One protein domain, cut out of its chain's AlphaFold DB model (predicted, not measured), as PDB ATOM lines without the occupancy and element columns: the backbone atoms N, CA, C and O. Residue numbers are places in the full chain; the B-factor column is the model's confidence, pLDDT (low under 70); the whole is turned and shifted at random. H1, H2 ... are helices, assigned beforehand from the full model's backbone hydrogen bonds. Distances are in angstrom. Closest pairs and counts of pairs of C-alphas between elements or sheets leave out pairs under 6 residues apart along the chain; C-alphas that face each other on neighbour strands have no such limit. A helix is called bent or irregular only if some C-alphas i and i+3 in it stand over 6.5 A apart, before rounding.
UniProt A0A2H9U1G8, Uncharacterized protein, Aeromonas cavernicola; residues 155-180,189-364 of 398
ATOM      1  N   PHE A 155     189.609 136.293 134.021       67.31
ATOM      2  CA  PHE A 155     189.376 137.676 134.489       67.31
ATOM      3  C   PHE A 155     188.138 138.383 133.878       67.31
ATOM      4  O   PHE A 155     188.174 139.564 133.557       67.31
ATOM      5  N   ILE A 156     187.012 137.690 133.690       60.28
ATOM      6  CA  ILE A 156     185.886 138.173 132.851       60.28
ATOM      7  C   ILE A 156     185.171 139.426 133.424       60.28
ATOM      8  O   ILE A 156     184.561 140.187 132.669       60.28
ATOM      9  N   GLY A 157     185.291 139.681 134.732       58.31
ATOM     10  CA  GLY A 157     184.653 140.806 135.434       58.31
ATOM     11  C   GLY A 157     185.565 141.987 135.787       58.31
ATOM     12  O   GLY A 157     185.120 142.891 136.486       58.31
ATOM     13  N   SER A 158     186.833 141.989 135.365       62.44
ATOM     14  CA  SER A 158     187.797 143.021 135.771       62.44
ATOM     15  C   SER A 158     188.021 144.064 134.674       62.44
ATOM     16  O   SER A 158     188.375 143.726 133.544       62.44
ATOM     17  N   HIS A 159     187.875 145.345 135.026       66.69
ATOM     18  CA  HIS A 159     188.334 146.463 134.199       66.69
ATOM     19  C   HIS A 159     189.849 146.348 133.969       66.69
ATOM     20  O   HIS A 159     190.612 146.205 134.925       66.69
ATOM     21  N   THR A 160     190.309 146.498 132.723       76.62
ATOM     22  CA  THR A 160     191.746 146.593 132.413       76.62
ATOM     23  C   THR A 160     192.031 147.850 131.594       76.62
ATOM     24  O   THR A 160     191.441 148.089 130.539       76.62
ATOM     25  N   SER A 161     192.965 148.675 132.071       79.56
ATOM     26  CA  SER A 161     193.368 149.902 131.371       79.56
ATOM     27  C   SER A 161     194.058 149.618 130.031       79.56
ATOM     28  O   SER A 161     194.052 150.468 129.142       79.56
ATOM     29  N   ILE A 162     194.633 148.421 129.859       86.44
ATOM     30  CA  ILE A 162     195.274 147.979 128.615       86.44
ATOM     31  C   ILE A 162     194.247 147.862 127.488       86.44
ATOM     32  O   ILE A 162     194.410 148.507 126.452       86.44
ATOM     33  N   PHE A 163     193.182 147.075 127.684       87.69
ATOM     34  CA  PHE A 163     192.172 146.900 126.641       87.69
ATOM     35  C   PHE A 163     191.342 148.160 126.451       87.69
ATOM     36  O   PHE A 163     191.018 148.469 125.313       87.69
ATOM     37  N   PHE A 164     191.071 148.924 127.514       85.56
ATOM     38  CA  PHE A 164     190.387 150.208 127.381       85.56
ATOM     39  C   PHE A 164     191.110 151.141 126.394       85.56
ATOM     40  O   PHE A 164     190.506 151.572 125.416       85.56
ATOM     41  N   ARG A 165     192.420 151.378 126.579       88.75
ATOM     42  CA  ARG A 165     193.213 152.244 125.684       88.75
ATOM     43  C   ARG A 165     193.294 151.698 124.255       88.75
ATOM     44  O   ARG A 165     193.108 152.448 123.300       88.75
ATOM     45  N   ALA A 166     193.544 150.397 124.101       92.88
ATOM     46  CA  ALA A 166     193.679 149.779 122.783       92.88
ATOM     47  C   ALA A 166     192.355 149.766 122.000       92.88
ATOM     48  O   ALA A 166     192.341 150.085 120.810       92.88
ATOM     49  N   ILE A 167     191.244 149.427 122.663       92.88
ATOM     50  CA  ILE A 167     189.908 149.436 122.062       92.88
ATOM     51  C   ILE A 167     189.513 150.864 121.707       92.88
ATOM     52  O   ILE A 167     189.024 151.063 120.604       92.88
ATOM     53  N   ASP A 168     189.752 151.851 122.576       90.44
ATOM     54  CA  ASP A 168     189.411 153.249 122.291       90.44
ATOM     55  C   ASP A 168     190.112 153.770 121.026       90.44
ATOM     56  O   ASP A 168     189.480 154.357 120.148       90.44
ATOM     57  N   LEU A 169     191.394 153.443 120.861       92.25
ATOM     58  CA  LEU A 169     192.158 153.784 119.665       92.25
ATOM     59  C   LEU A 169     191.578 153.150 118.383       92.25
ATOM     60  O   LEU A 169     191.388 153.829 117.369       92.25
ATOM     61  N   ILE A 170     191.275 151.847 118.419       95.00
ATOM     62  CA  ILE A 170     190.698 151.123 117.272       95.00
ATOM     63  C   ILE A 170     189.290 151.646 116.967       95.00
ATOM     64  O   ILE A 170     188.938 151.872 115.810       95.00
ATOM     65  N   LYS A 171     188.500 151.901 118.009       93.69
ATOM     66  CA  LYS A 171     187.154 152.473 117.942       93.69
ATOM     67  C   LYS A 171     187.165 153.819 117.223       93.69
ATOM     68  O   LYS A 171     186.412 153.987 116.268       93.69
ATOM     69  N   ASN A 172     188.072 154.729 117.582       91.00
ATOM     70  CA  ASN A 172     188.199 156.040 116.934       91.00
ATOM     71  C   ASN A 172     188.569 155.932 115.444       91.00
ATOM     72  O   ASN A 172     188.214 156.798 114.649       91.00
ATOM     73  N   THR A 173     189.210 154.833 115.035       93.12
ATOM     74  CA  THR A 173     189.534 154.577 113.625       93.12
ATOM     75  C   THR A 173     188.287 154.306 112.777       93.12
ATOM     76  O   THR A 173     188.308 154.557 111.575       93.12
ATOM     77  N   SER A 174     187.176 153.854 113.371       94.00
ATOM     78  CA  SER A 174     185.934 153.586 112.628       94.00
ATOM     79  C   SER A 174     185.356 154.822 111.930       94.00
ATOM     80  O   SER A 174     184.745 154.684 110.871       94.00
ATOM     81  N   MET A 175     185.642 156.027 112.435       93.06
ATOM     82  CA  MET A 175     185.208 157.295 111.838       93.06
ATOM     83  C   MET A 175     185.784 157.558 110.440       93.06
ATOM     84  O   MET A 175     185.224 158.378 109.714       93.06
ATOM     85  N   CYS A 176     186.840 156.846 110.020       91.94
ATOM     86  CA  CYS A 176     187.379 156.960 108.659       91.94
ATOM     87  C   CYS A 176     186.318 156.720 107.576       91.94
ATOM     88  O   CYS A 176     186.383 157.338 106.516       91.94
ATOM     89  N   ILE A 177     185.305 155.892 107.864       94.75
ATOM     90  CA  ILE A 177     184.235 155.591 106.914       94.75
ATOM     91  C   ILE A 177     183.489 156.850 106.479       94.75
ATOM     92  O   ILE A 177     183.075 156.921 105.332       94.75
ATOM     93  N   ALA A 178     183.373 157.870 107.339       91.62
ATOM     94  CA  ALA A 178     182.679 159.115 107.018       91.62
ATOM     95  C   ALA A 178     183.325 159.898 105.857       91.62
ATOM     96  O   ALA A 178     182.681 160.782 105.297       91.62
ATOM     97  N   HIS A 179     184.568 159.572 105.487       91.62
ATOM     98  CA  HIS A 179     185.302 160.186 104.380       91.62
ATOM     99  C   HIS A 179     185.245 159.382 103.073       91.62
ATOM    100  O   HIS A 179     185.816 159.818 102.078       91.62
ATOM    101  N   VAL A 180     184.564 158.229 103.050       93.38
ATOM    102  CA  VAL A 180     184.455 157.410 101.838       93.38
ATOM    103  C   VAL A 180     183.721 158.162 100.724       93.38
ATOM    104  O   VAL A 180     182.669 158.761 100.952       93.38
ATOM    105  N   GLN A 189     186.613 148.981  96.670       87.12
ATOM    106  CA  GLN A 189     188.076 149.034  96.725       87.12
ATOM    107  C   GLN A 189     188.596 150.235  97.535       87.12
ATOM    108  O   GLN A 189     189.803 150.448  97.577       87.12
ATOM    109  N   SER A 190     187.712 151.024  98.160       92.38
ATOM    110  CA  SER A 190     188.120 152.148  99.013       92.38
ATOM    111  C   SER A 190     188.957 151.656 100.194       92.38
ATOM    112  O   SER A 190     188.594 150.695 100.883       92.38
ATOM    113  N   GLU A 191     190.060 152.360 100.450       92.94
ATOM    114  CA  GLU A 191     190.911 152.099 101.605       92.94
ATOM    115  C   GLU A 191     190.169 152.370 102.914       92.94
ATOM    116  O   GLU A 191     190.322 151.596 103.854       92.94
ATOM    117  N   GLU A 192     189.321 153.402 102.965       94.75
ATOM    118  CA  GLU A 192     188.484 153.755 104.116       94.75
ATOM    119  C   GLU A 192     187.465 152.658 104.428       94.75
ATOM    120  O   GLU A 192     187.293 152.278 105.588       94.75
ATOM    121  N   LEU A 193     186.810 152.104 103.400       95.25
ATOM    122  CA  LEU A 193     185.871 150.999 103.581       95.25
ATOM    123  C   LEU A 193     186.588 149.740 104.080       95.25
ATOM    124  O   LEU A 193     186.071 149.045 104.956       95.25
ATOM    125  N   GLU A 194     187.768 149.438 103.542       95.56
ATOM    126  CA  GLU A 194     188.560 148.295 103.998       95.56
ATOM    127  C   GLU A 194     189.077 148.497 105.429       95.56
ATOM    128  O   GLU A 194     188.966 147.600 106.268       95.56
ATOM    129  N   ARG A 195     189.524 149.711 105.764       96.12
ATOM    130  CA  ARG A 195     189.910 150.096 107.125       96.12
ATOM    131  C   ARG A 195     188.755 149.926 108.107       96.12
ATOM    132  O   ARG A 195     188.930 149.368 109.188       96.12
ATOM    133  N   PHE A 196     187.559 150.358 107.719       97.44
ATOM    134  CA  PHE A 196     186.346 150.200 108.512       97.44
ATOM    135  C   PHE A 196     185.976 148.723 108.717       97.44
ATOM    136  O   PHE A 196     185.634 148.317 109.832       97.44
ATOM    137  N   LYS A 197     186.113 147.883 107.681       96.81
ATOM    138  CA  LYS A 197     185.916 146.430 107.805       96.81
ATOM    139  C   LYS A 197     186.901 145.799 108.785       96.81
ATOM    140  O   LYS A 197     186.455 144.991 109.588       96.81
ATOM    141  N   ILE A 198     188.172 146.208 108.798       97.44
ATOM    142  CA  ILE A 198     189.163 145.718 109.774       97.44
ATOM    143  C   ILE A 198     188.711 145.990 111.217       97.44
ATOM    144  O   ILE A 198     188.865 145.129 112.084       97.44
ATOM    145  N   VAL A 199     188.113 147.156 111.487       97.88
ATOM    146  CA  VAL A 199     187.564 147.481 112.817       97.88
ATOM    147  C   VAL A 199     186.368 146.584 113.167       97.88
ATOM    148  O   VAL A 199     186.261 146.107 114.300       97.88
ATOM    149  N   ILE A 200     185.493 146.290 112.199       97.44
ATOM    150  CA  ILE A 200     184.389 145.329 112.372       97.44
ATOM    151  C   ILE A 200     184.927 143.924 112.653       97.44
ATOM    152  O   ILE A 200     184.471 143.264 113.585       97.44
ATOM    153  N   ASP A 201     185.916 143.476 111.882       96.56
ATOM    154  CA  ASP A 201     186.563 142.178 112.051       96.56
ATOM    155  C   ASP A 201     187.228 142.053 113.421       96.56
ATOM    156  O   ASP A 201     187.094 141.027 114.087       96.56
ATOM    157  N   PHE A 202     187.872 143.116 113.902       97.25
ATOM    158  CA  PHE A 202     188.374 143.183 115.271       97.25
ATOM    159  C   PHE A 202     187.253 142.980 116.304       97.25
ATOM    160  O   PHE A 202     187.378 142.131 117.188       97.25
ATOM    161  N   ALA A 203     186.135 143.698 116.170       96.38
ATOM    162  CA  ALA A 203     185.003 143.601 117.090       96.38
ATOM    163  C   ALA A 203     184.372 142.189 117.106       96.38
ATOM    164  O   ALA A 203     184.041 141.650 118.170       96.38
ATOM    165  N   ILE A 204     184.265 141.557 115.932       94.00
ATOM    166  CA  ILE A 204     183.790 140.177 115.778       94.00
ATOM    167  C   ILE A 204     184.767 139.200 116.435       94.00
ATOM    168  O   ILE A 204     184.346 138.381 117.250       94.00
ATOM    169  N   ASN A 205     186.068 139.326 116.164       93.50
ATOM    170  CA  ASN A 205     187.104 138.458 116.728       93.50
ATOM    171  C   ASN A 205     187.172 138.537 118.263       93.50
ATOM    172  O   ASN A 205     187.380 137.519 118.926       93.50
ATOM    173  N   MET A 206     186.960 139.723 118.844       93.12
ATOM    174  CA  MET A 206     186.839 139.901 120.297       93.12
ATOM    175  C   MET A 206     185.612 139.160 120.848       93.12
ATOM    176  O   MET A 206     185.703 138.433 121.838       93.12
ATOM    177  N   THR A 207     184.466 139.273 120.172       91.75
ATOM    178  CA  THR A 207     183.240 138.550 120.542       91.75
ATOM    179  C   THR A 207     183.411 137.031 120.425       91.75
ATOM    180  O   THR A 207     182.950 136.278 121.279       91.75
ATOM    181  N   GLU A 208     184.096 136.553 119.391       89.88
ATOM    182  CA  GLU A 208     184.373 135.127 119.195       89.88
ATOM    183  C   GLU A 208     185.366 134.566 120.214       89.88
ATOM    184  O   GLU A 208     185.205 133.433 120.675       89.88
ATOM    185  N   ALA A 209     186.352 135.362 120.630       89.50
ATOM    186  CA  ALA A 209     187.242 134.989 121.722       89.50
ATOM    187  C   ALA A 209     186.463 134.777 123.032       89.50
ATOM    188  O   ALA A 209     186.726 133.804 123.739       89.50
ATOM    189  N   LEU A 210     185.460 135.617 123.315       87.25
ATOM    190  CA  LEU A 210     184.543 135.411 124.442       87.25
ATOM    191  C   LEU A 210     183.678 134.157 124.281       87.25
ATOM    192  O   LEU A 210     183.464 133.433 125.242       87.25
ATOM    193  N   ASN A 211     183.196 133.855 123.078       80.19
ATOM    194  CA  ASN A 211     182.336 132.687 122.847       80.19
ATOM    195  C   ASN A 211     182.981 131.354 123.219       80.19
ATOM    196  O   ASN A 211     182.269 130.400 123.507       80.19
ATOM    197  N   SER A 212     184.312 131.298 123.207       72.56
ATOM    198  CA  SER A 212     185.081 130.112 123.587       72.56
ATOM    199  C   SER A 212     185.128 129.894 125.112       72.56
ATOM    200  O   SER A 212     185.897 129.058 125.579       72.56
ATOM    201  N   TYR A 213     184.361 130.669 125.891       74.00
ATOM    202  CA  TYR A 213     184.326 130.655 127.350       74.00
ATOM    203  C   TYR A 213     182.909 130.388 127.886       74.00
ATOM    204  O   TYR A 213     182.002 131.205 127.723       74.00
ATOM    205  N   ASP A 214     182.737 129.262 128.585       60.94
ATOM    206  CA  ASP A 214     181.419 128.740 128.986       60.94
ATOM    207  C   ASP A 214     180.741 129.509 130.145       60.94
ATOM    208  O   ASP A 214     179.518 129.477 130.274       60.94
ATOM    209  N   HIS A 215     181.493 130.270 130.954       63.50
ATOM    210  CA  HIS A 215     181.016 130.858 132.227       63.50
ATOM    211  C   HIS A 215     180.726 132.370 132.200       63.50
ATOM    212  O   HIS A 215     180.740 133.034 133.230       63.50
ATOM    213  N   ILE A 216     180.453 132.956 131.035       66.31
ATOM    214  CA  ILE A 216     180.256 134.417 130.908       66.31
ATOM    215  C   ILE A 216     179.014 134.933 131.670       66.31
ATOM    216  O   ILE A 216     178.903 136.124 131.939       66.31
ATOM    217  N   ASN A 217     178.078 134.060 132.048       59.88
ATOM    218  CA  ASN A 217     176.760 134.466 132.544       59.88
ATOM    219  C   ASN A 217     176.648 134.716 134.050       59.88
ATOM    220  O   ASN A 217     175.640 135.285 134.458       59.88
ATOM    221  N   GLU A 218     177.600 134.273 134.871       58.53
ATOM    222  CA  GLU A 218     177.332 134.146 136.311       58.53
ATOM    223  C   GLU A 218     177.318 135.504 137.050       58.53
ATOM    224  O   GLU A 218     176.542 135.650 137.987       58.53
ATOM    225  N   ASP A 219     178.008 136.540 136.540       61.50
ATOM    226  CA  ASP A 219     178.148 137.837 137.239       61.50
ATOM    227  C   ASP A 219     177.945 139.101 136.368       61.50
ATOM    228  O   ASP A 219     178.101 140.230 136.845       61.50
ATOM    229  N   ILE A 220     177.592 138.974 135.080       70.38
ATOM    230  CA  ILE A 220     177.492 140.151 134.196       70.38
ATOM    231  C   ILE A 220     176.150 140.868 134.360       70.38
ATOM    232  O   ILE A 220     175.094 140.412 133.912       70.38
ATOM    233  N   LYS A 221     176.204 142.086 134.904       72.56
ATOM    234  CA  LYS A 221     175.054 142.994 134.956       72.56
ATOM    235  C   LYS A 221     174.653 143.433 133.549       72.56
ATOM    236  O   LYS A 221     175.419 144.077 132.837       72.56
ATOM    237  N   LEU A 222     173.409 143.162 133.152       76.88
ATOM    238  CA  LEU A 222     172.867 143.622 131.863       76.88
ATOM    239  C   LEU A 222     172.676 145.143 131.806       76.88
ATOM    240  O   LEU A 222     172.747 145.732 130.728       76.88
ATOM    241  N   ARG A 223     172.442 145.774 132.961       70.50
ATOM    242  CA  ARG A 223     172.321 147.225 133.110       70.50
ATOM    243  C   ARG A 223     173.346 147.714 134.108       70.50
ATOM    244  O   ARG A 223     173.363 147.247 135.243       70.50
ATOM    245  N   ILE A 224     174.132 148.679 133.672       66.88
ATOM    246  CA  ILE A 224     175.155 149.314 134.487       66.88
ATOM    247  C   ILE A 224     174.633 150.660 134.966       66.88
ATOM    248  O   ILE A 224     173.980 151.379 134.209       66.88
ATOM    249  N   ARG A 225     174.894 150.971 136.238       61.84
ATOM    250  CA  ARG A 225     174.620 152.287 136.834       61.84
ATOM    251  C   ARG A 225     175.900 153.048 137.188       61.84
ATOM    252  O   ARG A 225     175.839 154.266 137.287       61.84
ATOM    253  N   ASP A 226     177.021 152.342 137.340       62.66
ATOM    254  CA  ASP A 226     178.335 152.892 137.681       62.66
ATOM    255  C   ASP A 226     179.395 152.381 136.692       62.66
ATOM    256  O   ASP A 226     179.446 151.194 136.375       62.66
ATOM    257  N   TYR A 227     180.248 153.282 136.209       63.03
ATOM    258  CA  TYR A 227     181.346 152.987 135.291       63.03
ATOM    259  C   TYR A 227     182.310 151.919 135.838       63.03
ATOM    260  O   TYR A 227     182.849 151.121 135.075       63.03
ATOM    261  N   ASN A 228     182.465 151.837 137.162       62.34
ATOM    262  CA  ASN A 228     183.317 150.834 137.808       62.34
ATOM    263  C   ASN A 228     182.775 149.397 137.697       62.34
ATOM    264  O   ASN A 228     183.495 148.446 137.989       62.34
ATOM    265  N   GLU A 229     181.522 149.222 137.263       67.25
ATOM    266  CA  GLU A 229     180.887 147.913 137.060       67.25
ATOM    267  C   GLU A 229     180.974 147.427 135.601       67.25
ATOM    268  O   GLU A 229     180.325 146.441 135.238       67.25
ATOM    269  N   GLN A 230     181.724 148.128 134.743       74.88
ATOM    270  CA  GLN A 230     181.882 147.755 133.340       74.88
ATOM    271  C   GLN A 230     182.604 146.421 133.178       74.88
ATOM    272  O   GLN A 230     183.716 146.214 133.660       74.88
ATOM    273  N   SER A 231     181.956 145.525 132.438       78.69
ATOM    274  CA  SER A 231     182.531 144.255 132.022       78.69
ATOM    275  C   SER A 231     183.164 144.376 130.640       78.69
ATOM    276  O   SER A 231     182.919 145.311 129.879       78.69
ATOM    277  N   VAL A 232     183.903 143.349 130.239       83.19
ATOM    278  CA  VAL A 232     184.421 143.231 128.871       83.19
ATOM    279  C   VAL A 232     183.305 143.247 127.816       83.19
ATOM    280  O   VAL A 232     183.488 143.775 126.718       83.19
ATOM    281  N   CYS A 233     182.122 142.713 128.143       86.88
ATOM    282  CA  CYS A 233     180.965 142.781 127.252       86.88
ATOM    283  C   CYS A 233     180.477 144.221 127.038       86.88
ATOM    284  O   CYS A 233     179.881 144.494 125.998       86.88
ATOM    285  N   ASP A 234     180.717 145.130 127.986       87.56
ATOM    286  CA  ASP A 234     180.386 146.548 127.837       87.56
ATOM    287  C   ASP A 234     181.320 147.231 126.847       87.56
ATOM    288  O   ASP A 234     180.822 147.881 125.936       87.56
ATOM    289  N   TYR A 235     182.633 146.988 126.923       87.75
ATOM    290  CA  TYR A 235     183.581 147.544 125.947       87.75
ATOM    291  C   TYR A 235     183.306 147.086 124.520       87.75
ATOM    292  O   TYR A 235     183.415 147.871 123.583       87.75
ATOM    293  N   ILE A 236     182.930 145.819 124.338       91.81
ATOM    294  CA  ILE A 236     182.585 145.310 123.008       91.81
ATOM    295  C   ILE A 236     181.248 145.894 122.538       91.81
ATOM    296  O   ILE A 236     181.124 146.268 121.374       91.81
ATOM    297  N   ALA A 237     180.257 146.023 123.427       93.50
ATOM    298  CA  ALA A 237     179.001 146.688 123.086       93.50
ATOM    299  C   ALA A 237     179.210 148.173 122.737       93.50
ATOM    300  O   ALA A 237     178.555 148.664 121.820       93.50
ATOM    301  N   ASP A 238     180.129 148.863 123.416       93.56
ATOM    302  CA  ASP A 238     180.542 150.237 123.103       93.56
ATOM    303  C   ASP A 238     181.248 150.320 121.752       93.56
ATOM    304  O   ASP A 238     180.915 151.170 120.931       93.56
ATOM    305  N   LEU A 239     182.154 149.386 121.460       96.12
ATOM    306  CA  LEU A 239     182.786 149.292 120.148       96.12
ATOM    307  C   LEU A 239     181.745 149.097 119.033       96.12
ATOM    308  O   LEU A 239     181.789 149.791 118.022       96.12
ATOM    309  N   TYR A 240     180.768 148.204 119.223       96.88
ATOM    310  CA  TYR A 240     179.677 148.000 118.262       96.88
ATOM    311  C   TYR A 240     178.831 149.270 118.086       96.88
ATOM    312  O   TYR A 240     178.441 149.613 116.970       96.88
ATOM    313  N   PHE A 241     178.541 149.961 119.189       96.88
ATOM    314  CA  PHE A 241     177.753 151.188 119.205       96.88
ATOM    315  C   PHE A 241     178.425 152.321 118.414       96.88
ATOM    316  O   PHE A 241     177.744 153.001 117.643       96.88
ATOM    317  N   GLU A 242     179.747 152.471 118.530       97.00
ATOM    318  CA  GLU A 242     180.530 153.456 117.769       97.00
ATOM    319  C   GLU A 242     180.721 153.075 116.296       97.00
ATOM    320  O   GLU A 242     180.662 153.935 115.417       97.00
ATOM    321  N   ILE A 243     180.882 151.785 115.978       98.19
ATOM    322  CA  ILE A 243     180.914 151.322 114.581       98.19
ATOM    323  C   ILE A 243     179.582 151.650 113.887       98.19
ATOM    324  O   ILE A 243     179.569 152.159 112.761       98.19
ATOM    325  N   ILE A 244     178.454 151.398 114.564       97.56
ATOM    326  CA  ILE A 244     177.124 151.769 114.063       97.56
ATOM    327  C   ILE A 244     177.031 153.284 113.883       97.56
ATOM    328  O   ILE A 244     176.608 153.727 112.812       97.56
ATOM    329  N   HIS A 245     177.482 154.067 114.868       97.06
ATOM    330  CA  HIS A 245     177.514 155.527 114.775       97.06
ATOM    331  C   HIS A 245     178.261 156.011 113.533       97.06
ATOM    332  O   HIS A 245     177.729 156.798 112.753       97.06
ATOM    333  N   SER A 246     179.468 155.488 113.327       97.44
ATOM    334  CA  SER A 246     180.342 155.852 112.216       97.44
ATOM    335  C   SER A 246     179.692 155.525 110.875       97.44
ATOM    336  O   SER A 246     179.635 156.374 109.988       97.44
ATOM    337  N   SER A 247     179.089 154.340 110.735       97.12
ATOM    338  CA  SER A 247     178.369 153.980 109.504       97.12
ATOM    339  C   SER A 247     177.130 154.845 109.236       97.12
ATOM    340  O   SER A 247     176.753 155.037 108.080       97.12
ATOM    341  N   ALA A 248     176.515 155.409 110.279       96.44
ATOM    342  CA  ALA A 248     175.352 156.283 110.155       96.44
ATOM    343  C   ALA A 248     175.689 157.677 109.586       96.44
ATOM    344  O   ALA A 248     174.775 158.425 109.238       96.44
ATOM    345  N   TYR A 249     176.974 158.032 109.444       95.31
ATOM    346  CA  TYR A 249     177.387 159.220 108.683       95.31
ATOM    347  C   TYR A 249     177.161 159.066 107.178       95.31
ATOM    348  O   TYR A 249     177.004 160.066 106.480       95.31
ATOM    349  N   ILE A 250     177.102 157.833 106.672       95.44
ATOM    350  CA  ILE A 250     176.820 157.568 105.264       95.44
ATOM    351  C   ILE A 250     175.320 157.690 105.045       95.44
ATOM    352  O   ILE A 250     174.578 156.781 105.402       95.44
ATOM    353  N   ARG A 251     174.872 158.810 104.472       94.31
ATOM    354  CA  ARG A 251     173.440 159.091 104.263       94.31
ATOM    355  C   ARG A 251     172.978 158.880 102.825       94.31
ATOM    356  O   ARG A 251     171.809 158.572 102.615       94.31
ATOM    357  N   GLU A 252     173.888 159.011 101.864       91.94
ATOM    358  CA  GLU A 252     173.620 158.977 100.425       91.94
ATOM    359  C   GLU A 252     174.803 158.370  99.645       91.94
ATOM    360  O   GLU A 252     175.941 158.449 100.120       91.94
ATOM    361  N   PRO A 253     174.578 157.820  98.436       93.06
ATOM    362  CA  PRO A 253     173.277 157.469  97.850       93.06
ATOM    363  C   PRO A 253     172.587 156.306  98.582       93.06
ATOM    364  O   PRO A 253     173.249 155.534  99.275       93.06
ATOM    365  N   ALA A 254     171.274 156.145  98.403       91.25
ATOM    366  CA  ALA A 254     170.438 155.184  99.134       91.25
ATOM    367  C   ALA A 254     170.999 153.749  99.152       91.25
ATOM    368  O   ALA A 254     171.042 153.108 100.203       91.25
ATOM    369  N   ASP A 255     171.477 153.244  98.010       89.62
ATOM    370  CA  ASP A 255     172.006 151.878  97.916       89.62
ATOM    371  C   ASP A 255     173.356 151.718  98.619       89.62
ATOM    372  O   ASP A 255     173.578 150.716  99.294       89.62
ATOM    373  N   THR A 256     174.241 152.708  98.491       92.00
ATOM    374  CA  THR A 256     175.544 152.730  99.167       92.00
ATOM    375  C   THR A 256     175.362 152.829 100.679       92.00
ATOM    376  O   THR A 256     175.945 152.052 101.435       92.00
ATOM    377  N   CYS A 257     174.497 153.748 101.111       93.19
ATOM    378  CA  CYS A 257     174.081 153.928 102.496       93.19
ATOM    379  C   CYS A 257     173.531 152.623 103.079       93.19
ATOM    380  O   CYS A 257     174.019 152.148 104.105       93.19
ATOM    381  N   TRP A 258     172.577 151.983 102.392       93.12
ATOM    382  CA  TRP A 258     172.034 150.700 102.829       93.12
ATOM    383  C   TRP A 258     173.092 149.592 102.830       93.12
ATOM    384  O   TRP A 258     173.185 148.855 103.805       93.12
ATOM    385  N   TYR A 259     173.937 149.483 101.802       93.44
ATOM    386  CA  TYR A 259     174.998 148.474 101.753       93.44
ATOM    387  C   TYR A 259     175.965 148.596 102.941       93.44
ATOM    388  O   TYR A 259     176.236 147.599 103.609       93.44
ATOM    389  N   ILE A 260     176.454 149.803 103.242       96.00
ATOM    390  CA  ILE A 260     177.384 150.020 104.356       96.00
ATOM    391  C   ILE A 260     176.677 149.780 105.696       96.00
ATOM    392  O   ILE A 260     177.131 148.964 106.496       96.00
ATOM    393  N   GLN A 261     175.536 150.427 105.938       95.88
ATOM    394  CA  GLN A 261     174.847 150.334 107.229       95.88
ATOM    395  C   GLN A 261     174.265 148.937 107.497       95.88
ATOM    396  O   GLN A 261     174.363 148.429 108.614       95.88
ATOM    397  N   HIS A 262     173.669 148.295 106.489       93.94
ATOM    398  CA  HIS A 262     173.062 146.974 106.627       93.94
ATOM    399  C   HIS A 262     174.071 145.850 106.378       93.94
ATOM    400  O   HIS A 262     174.356 145.095 107.297       93.94
ATOM    401  N   ASN A 263     174.621 145.707 105.166       93.12
ATOM    402  CA  ASN A 263     175.408 144.514 104.813       93.12
ATOM    403  C   ASN A 263     176.785 144.490 105.476       93.12
ATOM    404  O   ASN A 263     177.231 143.426 105.905       93.12
ATOM    405  N   VAL A 264     177.466 145.636 105.533       95.50
ATOM    406  CA  VAL A 264     178.809 145.722 106.121       95.50
ATOM    407  C   VAL A 264     178.722 145.824 107.639       95.50
ATOM    408  O   VAL A 264     179.438 145.100 108.319       95.50
ATOM    409  N   THR A 265     177.829 146.651 108.180       96.88
ATOM    410  CA  THR A 265     177.753 146.872 109.631       96.88
ATOM    411  C   THR A 265     176.760 145.940 110.323       96.88
ATOM    412  O   THR A 265     177.174 145.010 111.015       96.88
ATOM    413  N   TRP A 266     175.451 146.170 110.176       95.00
ATOM    414  CA  TRP A 266     174.435 145.482 110.981       95.00
ATOM    415  C   TRP A 266     174.456 143.966 110.796       95.00
ATOM    416  O   TRP A 266     174.540 143.227 111.773       95.00
ATOM    417  N   TYR A 267     174.441 143.503 109.547       92.00
ATOM    418  CA  TYR A 267     174.438 142.088 109.213       92.00
ATOM    419  C   TYR A 267     175.662 141.397 109.810       92.00
ATOM    420  O   TYR A 267     175.507 140.401 110.504       92.00
ATOM    421  N   ARG A 268     176.872 141.947 109.649       93.50
ATOM    422  CA  ARG A 268     178.093 141.338 110.207       93.50
ATOM    423  C   ARG A 268     178.122 141.332 111.737       93.50
ATOM    424  O   ARG A 268     178.602 140.365 112.318       93.50
ATOM    425  N   LEU A 269     177.629 142.391 112.382       93.12
ATOM    426  CA  LEU A 269     177.666 142.527 113.840       93.12
ATOM    427  C   LEU A 269     176.518 141.815 114.562       93.12
ATOM    428  O   LEU A 269     176.680 141.497 115.738       93.12
ATOM    429  N   MET A 270     175.377 141.596 113.903       87.94
ATOM    430  CA  MET A 270     174.147 141.111 114.543       87.94
ATOM    431  C   MET A 270     173.598 139.822 113.929       87.94
ATOM    432  O   MET A 270     173.169 138.959 114.689       87.94
ATOM    433  N   ASP A 271     173.618 139.661 112.602       81.69
ATOM    434  CA  ASP A 271     172.833 138.622 111.910       81.69
ATOM    435  C   ASP A 271     173.674 137.527 111.228       81.69
ATOM    436  O   ASP A 271     173.182 136.424 110.996       81.69
ATOM    437  N   ASN A 272     174.952 137.778 110.939       79.75
ATOM    438  CA  ASN A 272     175.847 136.860 110.236       79.75
ATOM    439  C   ASN A 272     176.568 135.910 111.199       79.75
ATOM    440  O   ASN A 272     177.797 135.874 111.276       79.75
ATOM    441  N   PHE A 273     175.794 135.151 111.969       72.56
ATOM    442  CA  PHE A 273     176.332 134.230 112.961       72.56
ATOM    443  C   PHE A 273     175.710 132.847 112.841       72.56
ATOM    444  O   PHE A 273     174.494 132.695 112.865       72.56
ATOM    445  N   SER A 274     176.560 131.820 112.807       64.19
ATOM    446  CA  SER A 274     176.126 130.419 112.794       64.19
ATOM    447  C   SER A 274     175.570 129.941 114.141       64.19
ATOM    448  O   SER A 274     174.736 129.041 114.171       64.19
ATOM    449  N   VAL A 275     176.020 130.530 115.260       72.94
ATOM    450  CA  VAL A 275     175.640 130.129 116.627       72.94
ATOM    451  C   VAL A 275     175.420 131.352 117.523       72.94
ATOM    452  O   VAL A 275     176.260 132.259 117.590       72.94
ATOM    453  N   ILE A 276     174.302 131.353 118.256       76.56
ATOM    454  CA  ILE A 276     173.971 132.375 119.258       76.56
ATOM    455  C   ILE A 276     174.456 131.920 120.641       76.56
ATOM    456  O   ILE A 276     173.811 131.116 121.314       76.56
ATOM    457  N   THR A 277     175.574 132.486 121.087       84.00
ATOM    458  CA  THR A 277     176.183 132.231 122.401       84.00
ATOM    459  C   THR A 277     175.656 133.175 123.485       84.00
ATOM    460  O   THR A 277     175.026 134.200 123.210       84.00
ATOM    461  N   SER A 278     175.962 132.854 124.741       84.25
ATOM    462  CA  SER A 278     175.686 133.697 125.908       84.25
ATOM    463  C   SER A 278     176.284 135.105 125.794       84.25
ATOM    464  O   SER A 278     175.559 136.094 125.910       84.25
ATOM    465  N   ALA A 279     177.576 135.206 125.463       85.12
ATOM    466  CA  ALA A 279     178.264 136.484 125.277       85.12
ATOM    467  C   ALA A 279     177.587 137.345 124.203       85.12
ATOM    468  O   ALA A 279     177.298 138.519 124.433       85.12
ATOM    469  N   ARG A 280     177.242 136.743 123.055       87.19
ATOM    470  CA  ARG A 280     176.536 137.433 121.967       87.19
ATOM    471  C   ARG A 280     175.170 137.946 122.405       87.19
ATOM    472  O   ARG A 280     174.829 139.080 122.077       87.19
ATOM    473  N   LYS A 281     174.399 137.167 123.176       87.31
ATOM    474  CA  LYS A 281     173.102 137.615 123.722       87.31
ATOM    475  C   LYS A 281     173.266 138.831 124.634       87.31
ATOM    476  O   LYS A 281     172.493 139.782 124.500       87.31
ATOM    477  N   ILE A 282     174.270 138.815 125.513       88.38
ATOM    478  CA  ILE A 282     174.576 139.917 126.435       88.38
ATOM    479  C   ILE A 282     174.999 141.170 125.661       88.38
ATOM    480  O   ILE A 282     174.394 142.226 125.846       88.38
ATOM    481  N   ILE A 283     175.979 141.051 124.760       90.88
ATOM    482  CA  ILE A 283     176.483 142.165 123.939       90.88
ATOM    483  C   ILE A 283     175.348 142.751 123.095       90.88
ATOM    484  O   ILE A 283     175.111 143.955 123.132       90.88
ATOM    485  N   SER A 284     174.561 141.905 122.425       90.88
ATOM    486  CA  SER A 284     173.409 142.340 121.625       90.88
ATOM    487  C   SER A 284     172.350 143.050 122.470       90.88
ATOM    488  O   SER A 284     171.736 144.019 122.025       90.88
ATOM    489  N   HIS A 285     172.094 142.578 123.696       90.06
ATOM    490  CA  HIS A 285     171.175 143.247 124.616       90.06
ATOM    491  C   HIS A 285     171.682 144.642 124.990       90.06
ATOM    492  O   HIS A 285     170.928 145.608 124.861       90.06
ATOM    493  N   LYS A 286     172.947 144.742 125.409       92.00
ATOM    494  CA  LYS A 286     173.594 146.005 125.782       92.00
ATOM    495  C   LYS A 286     173.614 146.986 124.609       92.00
ATOM    496  O   LYS A 286     173.196 148.126 124.780       92.00
ATOM    497  N   LEU A 287     173.974 146.525 123.410       95.06
ATOM    498  CA  LEU A 287     173.970 147.334 122.191       95.06
ATOM    499  C   LEU A 287     172.579 147.900 121.885       95.06
ATOM    500  O   LEU A 287     172.418 149.111 121.756       95.06
ATOM    501  N   ARG A 288     171.551 147.041 121.803       93.81
ATOM    502  CA  ARG A 288     170.174 147.493 121.532       93.81
ATOM    503  C   ARG A 288     169.707 148.511 122.564       93.81
ATOM    504  O   ARG A 288     169.002 149.455 122.217       93.81
ATOM    505  N   ARG A 289     170.090 148.318 123.830       93.50
ATOM    506  CA  ARG A 289     169.754 149.254 124.896       93.50
ATOM    507  C   ARG A 289     170.448 150.601 124.701       93.50
ATOM    508  O   ARG A 289     169.755 151.606 124.765       93.50
ATOM    509  N   LYS A 290     171.748 150.616 124.390       94.81
ATOM    510  CA  LYS A 290     172.512 151.842 124.104       94.81
ATOM    511  C   LYS A 290     171.935 152.620 122.923       94.81
ATOM    512  O   LYS A 290     171.696 153.812 123.054       94.81
ATOM    513  N   ILE A 291     171.615 151.943 121.816       96.62
ATOM    514  CA  ILE A 291     170.973 152.581 120.652       96.62
ATOM    515  C   ILE A 291     169.628 153.202 121.044       96.62
ATOM    516  O   ILE A 291     169.351 154.350 120.709       96.62
ATOM    517  N   TYR A 292     168.793 152.469 121.782       96.00
ATOM    518  CA  TYR A 292     167.499 152.989 122.220       96.00
ATOM    519  C   TYR A 292     167.626 154.158 123.205       96.00
ATOM    520  O   TYR A 292     166.850 155.108 123.118       96.00
ATOM    521  N   ASP A 293     168.583 154.099 124.131       95.12
ATOM    522  CA  ASP A 293     168.832 155.176 125.088       95.12
ATOM    523  C   ASP A 293     169.333 156.442 124.367       95.12
ATOM    524  O   ASP A 293     168.837 157.521 124.678       95.12
ATOM    525  N   ALA A 294     170.185 156.306 123.340       96.12
ATOM    526  CA  ALA A 294     170.610 157.418 122.486       96.12
ATOM    527  C   ALA A 294     169.437 158.052 121.718       96.12
ATOM    528  O   ALA A 294     169.312 159.269 121.666       96.12
ATOM    529  N   VAL A 295     168.510 157.252 121.174       96.62
ATOM    530  CA  VAL A 295     167.286 157.789 120.541       96.62
ATOM    531  C   VAL A 295     166.386 158.481 121.570       96.62
ATOM    532  O   VAL A 295     165.800 159.522 121.283       96.62
ATOM    533  N   CYS A 296     166.293 157.950 122.792       95.44
ATOM    534  CA  CYS A 296     165.529 158.582 123.868       95.44
ATOM    535  C   CYS A 296     166.089 159.942 124.311       95.44
ATOM    536  O   CYS A 296     165.365 160.674 124.990       95.44
ATOM    537  N   GLU A 297     167.326 160.303 123.952       93.50
ATOM    538  CA  GLU A 297     167.877 161.628 124.256       93.50
ATOM    539  C   GLU A 297     167.083 162.756 123.602       93.50
ATOM    540  O   GLU A 297     166.962 163.812 124.216       93.50
ATOM    541  N   PHE A 298     166.431 162.513 122.457       92.50
ATOM    542  CA  PHE A 298     165.497 163.469 121.847       92.50
ATOM    543  C   PHE A 298     164.424 163.971 122.822       92.50
ATOM    544  O   PHE A 298     163.993 165.112 122.722       92.50
ATOM    545  N   ASN A 299     164.015 163.147 123.795       89.44
ATOM    546  CA  ASN A 299     163.005 163.529 124.784       89.44
ATOM    547  C   ASN A 299     163.528 164.555 125.808       89.44
ATOM    548  O   ASN A 299     162.735 165.124 126.555       89.44
ATOM    549  N   LYS A 300     164.852 164.723 125.909       89.88
ATOM    550  CA  LYS A 300     165.519 165.653 126.831       89.88
ATOM    551  C   LYS A 300     166.163 166.816 126.081       89.88
ATOM    552  O   LYS A 300     165.982 167.960 126.476       89.88
ATOM    553  N   TYR A 301     166.941 166.506 125.048       90.06
ATOM    554  CA  TYR A 301     167.678 167.448 124.214       90.06
ATOM    555  C   TYR A 301     167.825 166.869 122.792       90.06
ATOM    556  O   TYR A 301     168.629 165.957 122.564       90.06
ATOM    557  N   PRO A 302     167.054 167.372 121.813       90.56
ATOM    558  CA  PRO A 302     167.224 167.000 120.415       90.56
ATOM    559  C   PRO A 302     168.654 167.240 119.919       90.56
ATOM    560  O   PRO A 302     169.230 168.301 120.148       90.56
ATOM    561  N   ASN A 303     169.259 166.240 119.268       94.50
ATOM    562  CA  ASN A 303     170.654 166.320 118.833       94.50
ATOM    563  C   ASN A 303     170.959 165.431 117.607       94.50
ATOM    564  O   ASN A 303     170.251 164.466 117.310       94.50
ATOM    565  N   TYR A 304     172.045 165.744 116.891       94.94
ATOM    566  CA  TYR A 304     172.438 165.025 115.670       94.94
ATOM    567  C   TYR A 304     172.918 163.589 115.917       94.94
ATOM    568  O   TYR A 304     172.838 162.756 115.015       94.94
ATOM    569  N   MET A 305     173.421 163.273 117.112       94.12
ATOM    570  CA  MET A 305     173.840 161.911 117.442       94.12
ATOM    571  C   MET A 305     172.624 160.984 117.527       94.12
ATOM    572  O   MET A 305     172.601 159.947 116.860       94.12
ATOM    573  N   ALA A 306     171.582 161.399 118.246       95.81
ATOM    574  CA  ALA A 306     170.299 160.709 118.301       95.81
ATOM    575  C   ALA A 306     169.667 160.581 116.901       95.81
ATOM    576  O   ALA A 306     169.181 159.502 116.548       95.81
ATOM    577  N   ALA A 307     169.756 161.630 116.071       96.56
ATOM    578  CA  ALA A 307     169.263 161.606 114.690       96.56
ATOM    579  C   ALA A 307     169.941 160.523 113.840       96.56
ATOM    580  O   ALA A 307     169.268 159.785 113.119       96.56
ATOM    581  N   ARG A 308     171.265 160.368 113.969       95.81
ATOM    582  CA  ARG A 308     172.027 159.325 113.264       95.81
ATOM    583  C   ARG A 308     171.605 157.921 113.681       95.81
ATOM    584  O   ARG A 308     171.378 157.083 112.811       95.81
ATOM    585  N   TYR A 309     171.450 157.656 114.980       97.19
ATOM    586  CA  TYR A 309     170.986 156.343 115.443       97.19
ATOM    587  C   TYR A 309     169.562 156.041 114.994       97.19
ATOM    588  O   TYR A 309     169.290 154.930 114.532       97.19
ATOM    589  N   LEU A 310     168.661 157.022 115.085       96.75
ATOM    590  CA  LEU A 310     167.296 156.853 114.610       96.75
ATOM    591  C   LEU A 310     167.276 156.586 113.101       96.75
ATOM    592  O   LEU A 310     166.659 155.614 112.671       96.75
ATOM    593  N   GLY A 311     168.004 157.375 112.308       96.00
ATOM    594  CA  GLY A 311     168.082 157.196 110.860       96.00
ATOM    595  C   GLY A 311     168.704 155.868 110.439       96.00
ATOM    596  O   GLY A 311     168.161 155.194 109.561       96.00
ATOM    597  N   PHE A 312     169.758 155.419 111.127       96.31
ATOM    598  CA  PHE A 312     170.307 154.073 110.960       96.31
ATOM    599  C   PHE A 312     169.240 153.004 111.230       96.31
ATOM    600  O   PHE A 312     169.032 152.111 110.410       96.31
ATOM    601  N   CYS A 313     168.505 153.105 112.345       95.25
ATOM    602  CA  CYS A 313     167.443 152.153 112.674       95.25
ATOM    603  C   CYS A 313     166.324 152.132 111.626       95.25
ATOM    604  O   CYS A 313     165.881 151.046 111.250       95.25
ATOM    605  N   ILE A 314     165.874 153.293 111.138       94.31
ATOM    606  CA  ILE A 314     164.845 153.368 110.093       94.31
ATOM    607  C   ILE A 314     165.369 152.712 108.808       94.31
ATOM    608  O   ILE A 314     164.665 151.902 108.205       94.31
ATOM    609  N   ASN A 315     166.607 153.009 108.405       93.69
ATOM    610  CA  ASN A 315     167.163 152.499 107.156       93.69
ATOM    611  C   ASN A 315     167.420 150.984 107.176       93.69
ATOM    612  O   ASN A 315     167.021 150.282 106.239       93.69
ATOM    613  N   VAL A 316     168.061 150.494 108.239       92.06
ATOM    614  CA  VAL A 316     168.530 149.108 108.374       92.06
ATOM    615  C   VAL A 316     167.415 148.174 108.811       92.06
ATOM    616  O   VAL A 316     167.190 147.148 108.175       92.06
ATOM    617  N   LEU A 317     166.705 148.510 109.893       88.12
ATOM    618  CA  LEU A 317     165.717 147.591 110.456       88.12
ATOM    619  C   LEU A 317     164.433 147.590 109.639       88.12
ATOM    620  O   LEU A 317     163.748 146.571 109.657       88.12
ATOM    621  N   TRP A 318     164.143 148.710 108.969       84.88
ATOM    622  CA  TRP A 318     162.888 149.070 108.314       84.88
ATOM    623  C   TRP A 318     161.626 148.796 109.151       84.88
ATOM    624  O   TRP A 318     161.499 147.857 109.938       84.88
ATOM    625  N   ILE A 319     160.628 149.656 109.008       69.25
ATOM    626  CA  ILE A 319     159.482 149.677 109.913       69.25
ATOM    627  C   ILE A 319     158.350 148.786 109.370       69.25
ATOM    628  O   ILE A 319     157.241 149.227 109.085       69.25
ATOM    629  N   LYS A 320     158.631 147.490 109.204       65.88
ATOM    630  CA  LYS A 320     157.623 146.488 108.818       65.88
ATOM    631  C   LYS A 320     157.124 145.703 110.022       65.88
ATOM    632  O   LYS A 320     157.910 145.112 110.755       65.88
ATOM    633  N   SER A 321     155.801 145.599 110.154       50.72
ATOM    634  CA  SER A 321     155.121 144.718 111.117       50.72
ATOM    635  C   SER A 321     155.102 143.238 110.700       50.72
ATOM    636  O   SER A 321     154.929 142.372 111.550       50.72
ATOM    637  N   HIS A 322     155.299 142.911 109.417       47.88
ATOM    638  CA  HIS A 322     155.242 141.524 108.918       47.88
ATOM    639  C   HIS A 322     156.594 140.790 108.924       47.88
ATOM    640  O   HIS A 322     156.632 139.582 108.711       47.88
ATOM    641  N   LEU A 323     157.696 141.486 109.224       51.84
ATOM    642  CA  LEU A 323     159.015 140.880 109.466       51.84
ATOM    643  C   LEU A 323     159.210 140.488 110.945       51.84
ATOM    644  O   LEU A 323     160.329 140.269 111.393       51.84
ATOM    645  N   ASN A 324     158.118 140.396 111.713       53.44
ATOM    646  CA  ASN A 324     158.095 140.062 113.141       53.44
ATOM    647  C   ASN A 324     158.379 138.574 113.400       53.44
ATOM    648  O   ASN A 324     157.569 137.867 114.003       53.44
ATOM    649  N   ARG A 325     159.532 138.079 112.954       61.38
ATOM    650  CA  ARG A 325     160.015 136.777 113.398       61.38
ATOM    651  C   ARG A 325     160.780 136.956 114.710       61.38
ATOM    652  O   ARG A 325     161.538 137.906 114.875       61.38
ATOM    653  N   LYS A 326     160.534 136.079 115.688       60.66
ATOM    654  CA  LYS A 326     161.163 136.167 117.022       60.66
ATOM    655  C   LYS A 326     162.674 135.884 117.000       60.66
ATOM    656  O   LYS A 326     163.339 136.185 117.985       60.66
ATOM    657  N   ASP A 327     163.177 135.293 115.923       64.38
ATOM    658  CA  ASP A 327     164.589 134.994 115.665       64.38
ATOM    659  C   ASP A 327     165.361 136.176 115.044       64.38
ATOM    660  O   ASP A 327     166.583 136.118 114.962       64.38
ATOM    661  N   ASP A 328     164.684 137.267 114.667       75.75
ATOM    662  CA  ASP A 328     165.320 138.503 114.192       75.75
ATOM    663  C   ASP A 328     166.020 139.230 115.359       75.75
ATOM    664  O   ASP A 328     165.374 139.726 116.292       75.75
ATOM    665  N   ASN A 329     167.354 139.340 115.310       78.19
ATOM    666  CA  ASN A 329     168.146 139.994 116.358       78.19
ATOM    667  C   ASN A 329     167.827 141.490 116.510       78.19
ATOM    668  O   ASN A 329     168.058 142.071 117.581       78.19
ATOM    669  N   GLY A 330     167.272 142.111 115.469       83.44
ATOM    670  CA  GLY A 330     166.783 143.483 115.455       83.44
ATOM    671  C   GLY A 330     165.368 143.654 115.997       83.44
ATOM    672  O   GLY A 330     164.990 144.784 116.306       83.44
ATOM    673  N   TYR A 331     164.598 142.576 116.196       86.12
ATOM    674  CA  TYR A 331     163.174 142.643 116.549       86.12
ATOM    675  C   TYR A 331     162.886 143.526 117.770       86.12
ATOM    676  O   TYR A 331     162.035 144.418 117.723       86.12
ATOM    677  N   ALA A 332     163.612 143.308 118.871       88.94
ATOM    678  CA  ALA A 332     163.387 144.046 120.114       88.94
ATOM    679  C   ALA A 332     163.664 145.551 119.955       88.94
ATOM    680  O   ALA A 332     162.905 146.373 120.472       88.94
ATOM    681  N   LEU A 333     164.719 145.905 119.214       92.25
ATOM    682  CA  LEU A 333     165.064 147.297 118.930       92.25
ATOM    683  C   LEU A 333     164.052 147.919 117.965       92.25
ATOM    684  O   LEU A 333     163.505 148.972 118.274       92.25
ATOM    685  N   ARG A 334     163.714 147.231 116.864       90.94
ATOM    686  CA  ARG A 334     162.694 147.668 115.899       90.94
ATOM    687  C   ARG A 334     161.385 147.994 116.613       90.94
ATOM    688  O   ARG A 334     160.859 149.088 116.448       90.94
ATOM    689  N   LYS A 335     160.889 147.100 117.474       90.44
ATOM    690  CA  LYS A 335     159.653 147.320 118.243       90.44
ATOM    691  C   LYS A 335     159.718 148.584 119.111       90.44
ATOM    692  O   LYS A 335     158.738 149.324 119.183       90.44
ATOM    693  N   ALA A 336     160.851 148.830 119.767       92.94
ATOM    694  CA  ALA A 336     161.045 150.010 120.602       92.94
ATOM    695  C   ALA A 336     161.091 151.305 119.768       92.94
ATOM    696  O   ALA A 336     160.418 152.273 120.116       92.94
ATOM    697  N   ILE A 337     161.799 151.291 118.635       94.62
ATOM    698  CA  ILE A 337     161.890 152.425 117.703       94.62
ATOM    699  C   ILE A 337     160.530 152.750 117.078       94.62
ATOM    700  O   ILE A 337     160.145 153.912 117.044       94.62
ATOM    701  N   ILE A 338     159.755 151.743 116.664       92.50
ATOM    702  CA  ILE A 338     158.390 151.931 116.140       92.50
ATOM    703  C   ILE A 338     157.509 152.653 117.152       92.50
ATOM    704  O   ILE A 338     156.807 153.603 116.807       92.50
ATOM    705  N   LYS A 339     157.548 152.200 118.409       92.94
ATOM    706  CA  LYS A 339     156.791 152.837 119.485       92.94
ATOM    707  C   LYS A 339     157.244 154.283 119.684       92.94
ATOM    708  O   LYS A 339     156.398 155.158 119.820       92.94
ATOM    709  N   TRP A 340     158.554 154.528 119.692       95.06
ATOM    710  CA  TRP A 340     159.094 155.874 119.851       95.06
ATOM    711  C   TRP A 340     158.662 156.799 118.703       95.06
ATOM    712  O   TRP A 340     158.174 157.892 118.977       95.06
ATOM    713  N   LEU A 341     158.749 156.346 117.447       95.19
ATOM    714  CA  LEU A 341     158.377 157.126 116.261       95.19
ATOM    715  C   LEU A 341     156.917 157.581 116.294       95.19
ATOM    716  O   LEU A 341     156.645 158.759 116.091       95.19
ATOM    717  N   ARG A 342     155.988 156.670 116.600       93.50
ATOM    718  CA  ARG A 342     154.551 156.994 116.666       93.50
ATOM    719  C   ARG A 342     154.215 158.035 117.729       93.50
ATOM    720  O   ARG A 342     153.280 158.801 117.555       93.50
ATOM    721  N   VAL A 343     154.959 158.038 118.832       94.56
ATOM    722  CA  VAL A 343     154.704 158.946 119.955       94.56
ATOM    723  C   VAL A 343     155.395 160.296 119.761       94.56
ATOM    724  O   VAL A 343     154.829 161.313 120.141       94.56
ATOM    725  N   ASN A 344     156.603 160.323 119.188       95.50
ATOM    726  CA  ASN A 344     157.479 161.496 119.285       95.50
ATOM    727  C   ASN A 344     157.856 162.132 117.942       95.50
ATOM    728  O   ASN A 344     158.230 163.299 117.933       95.50
ATOM    729  N   TYR A 345     157.785 161.420 116.810       95.56
ATOM    730  CA  TYR A 345     158.366 161.933 115.561       95.56
ATOM    731  C   TYR A 345     157.631 163.163 115.014       95.56
ATOM    732  O   TYR A 345     158.276 164.103 114.566       95.56
ATOM    733  N   LEU A 346     156.293 163.181 115.071       96.19
ATOM    734  CA  LEU A 346     155.512 164.344 114.630       96.19
ATOM    735  C   LEU A 346     155.836 165.585 115.467       96.19
ATOM    736  O   LEU A 346     156.060 166.649 114.905       96.19
ATOM    737  N   LYS A 347     155.959 165.413 116.789       95.19
ATOM    738  CA  LYS A 347     156.376 166.477 117.704       95.19
ATOM    739  C   LYS A 347     157.793 166.968 117.387       95.19
ATOM    740  O   LYS A 347     158.008 168.165 117.270       95.19
ATOM    741  N   LEU A 348     158.744 166.051 117.183       95.69
ATOM    742  CA  LEU A 348     160.111 166.406 116.788       95.69
ATOM    743  C   LEU A 348     160.126 167.199 115.476       95.69
ATOM    744  O   LEU A 348     160.907 168.129 115.340       95.69
ATOM    745  N   ARG A 349     159.277 166.839 114.511       95.25
ATOM    746  CA  ARG A 349     159.182 167.549 113.233       95.25
ATOM    747  C   ARG A 349     158.601 168.956 113.386       95.25
ATOM    748  O   ARG A 349     159.054 169.852 112.687       95.25
ATOM    749  N   GLU A 350     157.623 169.132 114.270       94.88
ATOM    750  CA  GLU A 350     157.023 170.436 114.569       94.88
ATOM    751  C   GLU A 350     158.003 171.363 115.303       94.88
ATOM    752  O   GLU A 350     158.127 172.530 114.945       94.88
ATOM    753  N   GLU A 351     158.726 170.837 116.296       94.44
ATOM    754  CA  GLU A 351     159.632 171.626 117.139       94.44
ATOM    755  C   GLU A 351     161.016 171.835 116.499       94.44
ATOM    756  O   GLU A 351     161.593 172.910 116.616       94.44
ATOM    757  N   GLU A 352     161.556 170.822 115.813       94.75
ATOM    758  CA  GLU A 352     162.945 170.765 115.334       94.75
ATOM    759  C   GLU A 352     163.043 170.071 113.958       94.75
ATOM    760  O   GLU A 352     163.700 169.035 113.785       94.75
ATOM    761  N   ALA A 353     162.388 170.644 112.942       94.25
ATOM    762  CA  ALA A 353     162.277 170.066 111.594       94.25
ATOM    763  C   ALA A 353     163.623 169.622 110.982       94.25
ATOM    764  O   ALA A 353     163.711 168.541 110.400       94.25
ATOM    765  N   ILE A 354     164.693 170.404 111.180       95.38
ATOM    766  CA  ILE A 354     166.039 170.092 110.665       95.38
ATOM    767  C   ILE A 354     166.561 168.767 111.242       95.38
ATOM    768  O   ILE A 354     167.153 167.961 110.522       95.38
ATOM    769  N   LEU A 355     166.334 168.513 112.535       94.56
ATOM    770  CA  LEU A 355     166.752 167.269 113.182       94.56
ATOM    771  C   LEU A 355     165.856 166.094 112.792       94.56
ATOM    772  O   LEU A 355     166.360 164.983 112.617       94.56
ATOM    773  N   ALA A 356     164.553 166.327 112.608       95.81
ATOM    774  CA  ALA A 356     163.650 165.311 112.077       95.81
ATOM    775  C   ALA A 356     164.095 164.858 110.675       95.81
ATOM    776  O   ALA A 356     164.246 163.661 110.435       95.81
ATOM    777  N   ASP A 357     164.416 165.799 109.785       95.44
ATOM    778  CA  ASP A 357     164.915 165.497 108.440       95.44
ATOM    779  C   ASP A 357     166.333 164.896 108.464       95.44
ATOM    780  O   ASP A 357     166.682 164.070 107.616       95.44
ATOM    781  N   ALA A 358     167.155 165.213 109.470       95.44
ATOM    782  CA  ALA A 358     168.447 164.553 109.678       95.44
ATOM    783  C   ALA A 358     168.315 163.046 109.979       95.44
ATOM    784  O   ALA A 358     169.255 162.289 109.721       95.44
ATOM    785  N   CYS A 359     167.155 162.593 110.472       95.12
ATOM    786  CA  CYS A 359     166.854 161.174 110.678       95.12
ATOM    787  C   CYS A 359     166.512 160.441 109.370       95.12
ATOM    788  O   CYS A 359     166.459 159.212 109.347       95.12
ATOM    789  N   LEU A 360     166.243 161.166 108.284       94.88
ATOM    790  CA  LEU A 360     165.835 160.596 107.007       94.88
ATOM    791  C   LEU A 360     167.064 160.466 106.098       94.88
ATOM    792  O   LEU A 360     167.710 161.449 105.731       94.88
ATOM    793  N   MET A 361     167.442 159.222 105.801       92.50
ATOM    794  CA  MET A 361     168.524 158.896 104.863       92.50
ATOM    795  C   MET A 361     168.019 158.962 103.420       92.50
ATOM    796  O   MET A 361     166.809 158.944 103.195       92.50
ATOM    797  N   ASP A 362     168.923 158.980 102.439       92.62
ATOM    798  CA  ASP A 362     168.519 158.953 101.034       92.62
ATOM    799  C   ASP A 362     167.615 157.741 100.736       92.62
ATOM    800  O   ASP A 362     167.795 156.638 101.261       92.62
ATOM    801  N   GLY A 363     166.585 157.972  99.924       90.56
ATOM    802  CA  GLY A 363     165.499 157.024  99.685       90.56
ATOM    803  C   GLY A 363     164.448 156.937 100.802       90.56
ATOM    804  O   GLY A 363     163.467 156.218 100.621       90.56
ATOM    805  N   ILE A 364     164.583 157.658 101.918       94.44
ATOM    806  CA  ILE A 364     163.584 157.740 102.995       94.44
ATOM    807  C   ILE A 364     163.093 159.185 103.101       94.44
ATOM    808  O   ILE A 364     163.886 160.116 103.136       94.44
TER     809      ILE A 364
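What this domain is: This is residues 155 to 180 and 189 to 364 of the 398 residues of an uncharacterized protein of Aeromonas cavernicola (UniProt A0A2H9U1G8). Four helices, H1 to H4, make an up-and-down bundle, each running against the one before it; H5 and H6 pack on this bundle, and H7 and H8 pack on H5 and H6, away from the bundle, with H7 touching both and H8 touching H6. H5 crosses H3 steeply, H6 lies across H3 and H4, H7 runs along H5 beyond H6, and short H8 folds back from H7 onto H6. The printed part has 202 residues, with eight named helices in the order H1 to H8 and no named strand, and its class is all helix. It is compact, with a radius of gyration of the C-alphas of 16.9 A, and spans 50 by 39 by 33 A.

Where its parts are: H1, residues 161 to 179, is 30.0 A long and begins at C-alpha 161 (193.368, 149.902, 131.371). H2, residues 191 to 211, is also 30.0 A long. H3 is residues 232 to 247, 23.0 A, and H4 residues 254 to 271, 21.1 A. H5, residues 278 to 299, is 32.4 A long, from C-alpha 278 (175.686, 133.697, 125.908). H6 is residues 304 to 317, 19.4 A. H7, residues 331 to 351, is 29.2 A long and irregular, with C-alphas 343 and 346 7.6 A apart and a kink of 50 degrees near residue 344. H8, residues 353 to 358, is 8.5 A long and ends at C-alpha 358 (168.447, 164.553, 109.678).

How they stand to each other: H1 touches H3 at a shallow tilt of 13 degrees, the same way, the closest C-alphas being those of Met 175 and Ser 246, 5.1 A apart. H3 and H4 form a helical hairpin at 10 degrees, with the C-alphas of Ser 247 and Gln 261 closest at 5.6 A; H3 touches H4 with residues 240 to 247 alone. H2, with residues 197 to 204 alone, touches H4, closest at the C-alphas of Ile 204 and Leu 269, 6.8 A. H3 touches H5 at a steep tilt of 52 degrees, closest at the C-alphas of Ala 237 and Leu 287, 5.2 A. H6 is about perpendicular to H3, at 89 degrees, and touches its residues 244 to 245 alone, with the C-alphas of His 245 and Tyr 309 closest at 6.6 A. H5, with residues 288 to 298 alone, touches H7, closest at the C-alphas of Arg 288 and Leu 333, 5.7 A. H8 touches H6, closest at the C-alphas of Ala 307 and Ala 358, 5.9 A. H1 and H4 are apart. Every O i to N i+4 pair is within hydrogen-bond range in H2, H3, H6 and H8; the counts are 9 of 15 in H1, 11 of 14 in H4, 16 of 18 in H5 and 15 of 17 in H7.

The domain as a whole: The two C-alphas farthest apart, of Asp 214 and Glu 350, are 50.4 A apart. Residues 181 to 188 are not printed, and C-alphas 180 and 189 are 10.5 A apart across this cut. The links H2 to H3 and H6 to H7 are long. The mean pLDDT of the printed part is 87.3; residues 155 to 159, 214 to 219, 224 to 229, 274 and 319 to 327 are under 70.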